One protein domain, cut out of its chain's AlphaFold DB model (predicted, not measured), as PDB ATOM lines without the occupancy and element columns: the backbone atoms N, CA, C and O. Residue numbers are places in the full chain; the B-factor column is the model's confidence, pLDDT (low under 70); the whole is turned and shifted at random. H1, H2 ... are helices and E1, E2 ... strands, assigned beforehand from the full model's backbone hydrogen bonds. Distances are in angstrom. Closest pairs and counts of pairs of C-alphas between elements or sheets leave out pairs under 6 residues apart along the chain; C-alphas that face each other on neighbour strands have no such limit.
ATOM      1  N   HIS A  45     145.470 144.562 114.733       94.25
ATOM      2  CA  HIS A  45     144.504 144.462 113.637       94.25
ATOM      3  C   HIS A  45     143.083 144.476 114.203       94.25
ATOM      4  O   HIS A  45     142.844 143.886 115.259       94.25
ATOM      5  N   VAL A  46     142.134 145.092 113.496       95.56
ATOM      6  CA  VAL A  46     140.714 145.083 113.877       95.56
ATOM      7  C   VAL A  46     139.867 144.484 112.759       95.56
ATOM      8  O   VAL A  46     139.996 144.862 111.598       95.56
ATOM      9  N   ILE A  47     138.974 143.563 113.120       93.19
ATOM     10  CA  ILE A  47     137.940 143.022 112.232       93.19
ATOM     11  C   ILE A  47     136.592 143.363 112.854       93.19
ATOM     12  O   ILE A  47     136.350 143.005 114.006       93.19
ATOM     13  N   ALA A  48     135.723 144.035 112.105       93.62
ATOM     14  CA  ALA A  48     134.391 144.386 112.578       93.62
ATOM     15  C   ALA A  48     133.327 144.034 111.544       93.62
ATOM     16  O   ALA A  48     133.392 144.472 110.399       93.62
ATOM     17  N   GLU A  49     132.336 143.259 111.977       92.69
ATOM     18  CA  GLU A  49     131.098 143.030 111.239       92.69
ATOM     19  C   GLU A  49     130.063 144.057 111.696       92.69
ATOM     20  O   GLU A  49     129.744 144.139 112.884       92.69
ATOM     21  N   VAL A  50     129.569 144.863 110.758       92.88
ATOM     22  CA  VAL A  50     128.555 145.890 111.017       92.88
ATOM     23  C   VAL A  50     127.517 145.868 109.906       92.88
ATOM     24  O   VAL A  50     127.862 145.692 108.742       92.88
ATOM     25  N   ASP A  51     126.245 146.073 110.242       91.44
ATOM     26  CA  ASP A  51     125.167 146.007 109.244       91.44
ATOM     27  C   ASP A  51     125.178 147.196 108.268       91.44
ATOM     28  O   ASP A  51     124.683 147.091 107.147       91.44
ATOM     29  N   ALA A  52     125.750 148.330 108.680       91.38
ATOM     30  CA  ALA A  52     125.901 149.521 107.854       91.38
ATOM     31  C   ALA A  52     127.044 150.408 108.368       91.38
ATOM     32  O   ALA A  52     127.339 150.437 109.564       91.38
ATOM     33  N   ALA A  53     127.644 151.177 107.461       94.00
ATOM     34  CA  ALA A  53     128.565 152.258 107.783       94.00
ATOM     35  C   ALA A  53     128.437 153.355 106.723       94.00
ATOM     36  O   ALA A  53     128.430 153.063 105.528       94.00
ATOM     37  N   ASP A  54     128.340 154.613 107.149       93.19
ATOM     38  CA  ASP A  54     128.338 155.735 106.217       93.19
ATOM     39  C   ASP A  54     129.767 156.131 105.788       93.19
ATOM     40  O   ASP A  54     130.787 155.682 106.335       93.19
ATOM     41  N   PHE A  55     129.855 156.983 104.766       95.12
ATOM     42  CA  PHE A  55     131.137 157.449 104.242       95.12
ATOM     43  C   PHE A  55     131.970 158.194 105.298       95.12
ATOM     44  O   PHE A  55     133.190 158.044 105.342       95.12
ATOM     45  N   THR A  56     131.332 158.978 106.167       96.19
ATOM     46  CA  THR A  56     132.015 159.775 107.194       96.19
ATOM     47  C   THR A  56     132.654 158.877 108.247       96.19
ATOM     48  O   THR A  56     133.827 159.055 108.576       96.19
ATOM     49  N   ALA A  57     131.918 157.877 108.731       95.88
ATOM     50  CA  ALA A  57     132.407 156.895 109.683       95.88
ATOM     51  C   ALA A  57     133.569 156.093 109.088       95.88
ATOM     52  O   ALA A  57     134.630 156.001 109.702       95.88
ATOM     53  N   THR A  58     133.424 155.587 107.858       96.31
ATOM     54  CA  THR A  58     134.516 154.850 107.199       96.31
ATOM     55  C   THR A  58     135.743 155.728 106.951       96.31
ATOM     56  O   THR A  58     136.863 155.258 107.124       96.31
ATOM     57  N   ARG A  59     135.570 157.018 106.635       97.81
ATOM     58  CA  ARG A  59     136.690 157.963 106.487       97.81
ATOM     59  C   ARG A  59     137.427 158.202 107.796       97.81
ATOM     60  O   ARG A  59     138.653 158.257 107.794       97.81
ATOM     61  N   ARG A  60     136.698 158.334 108.903       97.62
ATOM     62  CA  ARG A  60     137.293 158.493 110.232       97.62
ATOM     63  C   ARG A  60     138.130 157.272 110.612       97.62
ATOM     64  O   ARG A  60     139.258 157.434 111.067       97.62
ATOM     65  N   LEU A  61     137.632 156.072 110.313       97.88
ATOM     66  CA  LEU A  61     138.375 154.829 110.516       97.88
ATOM     67  C   LEU A  61     139.630 154.735 109.642       97.88
ATOM     68  O   LEU A  61     140.680 154.366 110.158       97.88
ATOM     69  N   THR A  62     139.561 155.109 108.359       97.88
ATOM     70  CA  THR A  62     140.746 155.152 107.483       97.88
ATOM     71  C   THR A  62     141.816 156.086 108.052       97.88
ATOM     72  O   THR A  62     142.966 155.683 108.188       97.88
ATOM     73  N   LEU A  63     141.437 157.295 108.478       97.88
ATOM     74  CA  LEU A  63     142.376 158.256 109.066       97.88
ATOM     75  C   LEU A  63     142.979 157.764 110.387       97.88
ATOM     76  O   LEU A  63     144.171 157.949 110.622       97.88
ATOM     77  N   ALA A  64     142.176 157.136 111.252       98.19
ATOM     78  CA  ALA A  64     142.672 156.536 112.487       98.19
ATOM     79  C   ALA A  64     143.652 155.390 112.187       98.19
ATOM     80  O   ALA A  64     144.735 155.335 112.768       98.19
ATOM     81  N   SER A  65     143.303 154.517 111.237       97.94
ATOM     82  CA  SER A  65     144.132 153.391 110.800       97.94
ATOM     83  C   SER A  65     145.485 153.863 110.271       97.94
ATOM     84  O   SER A  65     146.521 153.381 110.724       97.94
ATOM     85  N   GLU A  66     145.491 154.865 109.389       97.62
ATOM     86  CA  GLU A  66     146.714 155.459 108.840       97.62
ATOM     87  C   GLU A  66     147.562 156.134 109.924       97.62
ATOM     88  O   GLU A  66     148.777 155.949 109.969       97.62
ATOM     89  N   ARG A  67     146.926 156.889 110.829       98.19
ATOM     90  CA  ARG A  67     147.615 157.603 111.912       98.19
ATOM     91  C   ARG A  67     148.275 156.656 112.914       98.19
ATOM     92  O   ARG A  67     149.357 156.970 113.403       98.19
ATOM     93  N   HIS A  68     147.610 155.558 113.263       98.12
ATOM     94  CA  HIS A  68     148.046 154.648 114.327       98.12
ATOM     95  C   HIS A  68     148.707 153.365 113.807       98.12
ATOM     96  O   HIS A  68     149.222 152.583 114.602       98.12
ATOM     97  N   GLY A  69     148.724 153.141 112.490       97.31
ATOM     98  CA  GLY A  69     149.345 151.968 111.874       97.31
ATOM     99  C   GLY A  69     148.621 150.650 112.165       97.31
ATOM    100  O   GLY A  69     149.223 149.588 112.024       97.31
ATOM    101  N   VAL A  70     147.349 150.700 112.574       97.94
ATOM    102  CA  VAL A  70     146.533 149.514 112.875       97.94
ATOM    103  C   VAL A  70     145.551 149.289 111.726       97.94
ATOM    104  O   VAL A  70     144.657 150.117 111.533       97.94
ATOM    105  N   PRO A  71     145.664 148.196 110.953       96.88
ATOM    106  CA  PRO A  71     144.744 147.934 109.856       96.88
ATOM    107  C   PRO A  71     143.334 147.592 110.357       96.88
ATOM    108  O   PRO A  71     143.153 146.921 111.378       96.88
ATOM    109  N   VAL A  72     142.331 148.031 109.595       97.38
ATOM    110  CA  VAL A  72     140.910 147.784 109.872       97.38
ATOM    111  C   VAL A  72     140.277 147.039 108.700       97.38
ATOM    112  O   VAL A  72     140.316 147.498 107.560       97.38
ATOM    113  N   THR A  73     139.649 145.900 108.983       95.44
ATOM    114  CA  THR A  73     138.818 145.150 108.036       95.44
ATOM    115  C   THR A  73     137.356 145.258 108.451       95.44
ATOM    116  O   THR A  73     136.949 144.694 109.467       95.44
ATOM    117  N   LEU A  74     136.557 145.971 107.657       94.62
ATOM    118  CA  LEU A  74     135.109 146.040 107.844       94.62
ATOM    119  C   LEU A  74     134.414 144.980 106.989       94.62
ATOM    120  O   LEU A  74     134.616 144.920 105.777       94.62
ATOM    121  N   LEU A  75     133.575 144.171 107.628       93.06
ATOM    122  CA  LEU A  75     132.678 143.219 106.990       93.06
ATOM    123  C   LEU A  75     131.282 143.838 106.969       93.06
ATOM    124  O   LEU A  75     130.679 144.082 108.012       93.06
ATOM    125  N   LEU A  76     130.798 144.117 105.763       92.12
ATOM    126  CA  LEU A  76     129.485 144.697 105.511       92.12
ATOM    127  C   LEU A  76     128.606 143.660 104.797       92.12
ATOM    128  O   LEU A  76     129.132 142.867 104.006       92.12
ATOM    129  N   PRO A  77     127.278 143.670 105.009       90.75
ATOM    130  CA  PRO A  77     126.356 142.847 104.242       90.75
ATOM    131  C   PRO A  77     126.520 143.059 102.735       90.75
ATOM    132  O   PRO A  77     126.808 144.165 102.276       90.75
ATOM    133  N   HIS A  78     126.249 142.020 101.940       89.00
ATOM    134  CA  HIS A  78     126.270 142.124 100.474       89.00
ATOM    135  C   HIS A  78     125.246 143.140  99.931       89.00
ATOM    136  O   HIS A  78     125.405 143.637  98.818       89.00
ATOM    137  N   THR A  79     124.217 143.457 100.726       88.75
ATOM    138  CA  THR A  79     123.204 144.484 100.459       88.75
ATOM    139  C   THR A  79     123.679 145.903 100.779       88.75
ATOM    140  O   THR A  79     122.934 146.851 100.557       88.75
ATOM    141  N   CYS A  80     124.882 146.082 101.334       86.06
ATOM    142  CA  CYS A  80     125.414 147.405 101.632       86.06
ATOM    143  C   CYS A  80     125.770 148.137 100.332       86.06
ATOM    144  O   CYS A  80     126.730 147.798  99.629       86.06
ATOM    145  N   GLU A  81     125.011 149.189 100.045       82.06
ATOM    146  CA  GLU A  81     125.231 150.081  98.911       82.06
ATOM    147  C   GLU A  81     125.952 151.369  99.331       82.06
ATOM    148  O   GLU A  81     126.119 151.657 100.515       82.06
ATOM    149  N   GLY A  82     126.413 152.144  98.348       84.19
ATOM    150  CA  GLY A  82     127.070 153.429  98.580       84.19
ATOM    151  C   GLY A  82     128.597 153.377  98.672       84.19
ATOM    152  O   GLY A  82     129.246 152.326  98.564       84.19
ATOM    153  N   ALA A  83     129.172 154.574  98.797       87.12
ATOM    154  CA  ALA A  83     130.609 154.793  98.861       87.12
ATOM    155  C   ALA A  83     131.136 154.610 100.288       87.12
ATOM    156  O   ALA A  83     130.530 155.056 101.258       87.12
ATOM    157  N   THR A  84     132.318 154.017 100.389       92.88
ATOM    158  CA  THR A  84     133.098 153.903 101.625       92.88
ATOM    159  C   THR A  84     134.464 154.525 101.388       92.88
ATOM    160  O   THR A  84     134.975 154.441 100.273       92.88
ATOM    161  N   ALA A  85     135.107 155.049 102.425       95.94
ATOM    162  CA  ALA A  85     136.488 155.528 102.335       95.94
ATOM    163  C   ALA A  85     137.543 154.407 102.471       95.94
ATOM    164  O   ALA A  85     138.696 154.675 102.810       95.94
ATOM    165  N   ALA A  86     137.146 153.148 102.263       94.19
ATOM    166  CA  ALA A  86     138.038 151.999 102.337       94.19
ATOM    167  C   ALA A  86     139.106 152.063 101.232       94.19
ATOM    168  O   ALA A  86     138.779 152.278 100.065       94.19
ATOM    169  N   LEU A  87     140.369 151.826 101.600       93.69
ATOM    170  CA  LEU A  87     141.496 151.779 100.658       93.69
ATOM    171  C   LEU A  87     141.359 150.636  99.647       93.69
ATOM    172  O   LEU A  87     141.766 150.752  98.494       93.69
ATOM    173  N   THR A  88     140.779 149.521 100.084       93.69
ATOM    174  CA  THR A  88     140.469 148.370  99.240       93.69
ATOM    175  C   THR A  88     139.057 147.897  99.548       93.69
ATOM    176  O   THR A  88     138.597 147.970 100.689       93.69
ATOM    177  N   ARG A  89     138.342 147.444  98.516       91.94
ATOM    178  CA  ARG A  89     136.987 146.905  98.644       91.94
ATOM    179  C   ARG A  89     136.901 145.599  97.873       91.94
ATOM    180  O   ARG A  89     137.111 145.580  96.663       91.94
ATOM    181  N   TRP A  90     136.556 144.530  98.577       92.19
ATOM    182  CA  TRP A  90     136.382 143.202  98.001       92.19
ATOM    183  C   TRP A  90     134.920 142.772  98.095       92.19
ATOM    184  O   TRP A  90     134.191 143.197  98.992       92.19
ATOM    185  N   ARG A  91     134.495 141.919  97.166       89.38
ATOM    186  CA  ARG A  91     133.240 141.170  97.258       89.38
ATOM    187  C   ARG A  91     133.595 139.690  97.261       89.38
ATOM    188  O   ARG A  91     134.228 139.226  96.319       89.38
ATOM    189  N   ALA A  92     133.235 138.989  98.331       83.88
ATOM    190  CA  ALA A  92     133.340 137.535  98.390       83.88
ATOM    191  C   ALA A  92     132.167 136.909  97.612       83.88
ATOM    192  O   ALA A  92     131.065 137.464  97.641       83.88
ATOM    193  N   ALA A  93     132.434 135.813  96.898       73.00
ATOM    194  CA  ALA A  93     131.463 135.038  96.122       73.00
ATOM    195  C   ALA A  93     131.030 133.778  96.881       73.00
ATOM    196  O   ALA A  93     131.858 133.271  97.672       73.00
TER     197      ALA A  93
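Overview. This is residues 45 to 93 of the 93 residues of an uncharacterized protein of Hyphomonas sp. 32-62-5 (UniProt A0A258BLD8). Two short parallel strands, E1 and E2, lie side by side, with helix H1 running back near E2; a long unnamed stretch, residues 76 to 93, loops past them. The 49 printed residues hold E1, H1, E2 in that order, a right-handed strand-helix-strand unit, two parallel neighbour strands with a helix between. The class is mixed, with under half of the residues in named elements. The whole is compact, radius of gyration of the C-alphas 10.6 A, and spans 30 by 20 by 16 A.

Along the chain. Find C-alpha 46 at (140.714, 145.083, 113.877), where E1, residues 46 to 49, begins its 10.2 A. H1, residues 55 to 68, runs 19.9 A. E2, residues 72 to 75, runs 9.8 A to C-alpha 75 at (132.678, 143.219, 106.990).

Arrangement. E1 and E2 are parallel at 16 degrees; look for N 73 and O 46, 2.8 A apart, within hydrogen-bond range. The closest C-alphas of H1 and E2, Ser 65 and Val 72, are 6.5 A apart. In H1 every O i to N i+4 pair is within hydrogen-bond range.

Size, cuts and confidence. The C-alphas of Arg 67 and Ala 93 are the farthest apart, 31.9 A. The printed part has no cut, both links are tight, and no printed residue is under 70 in pLDDT.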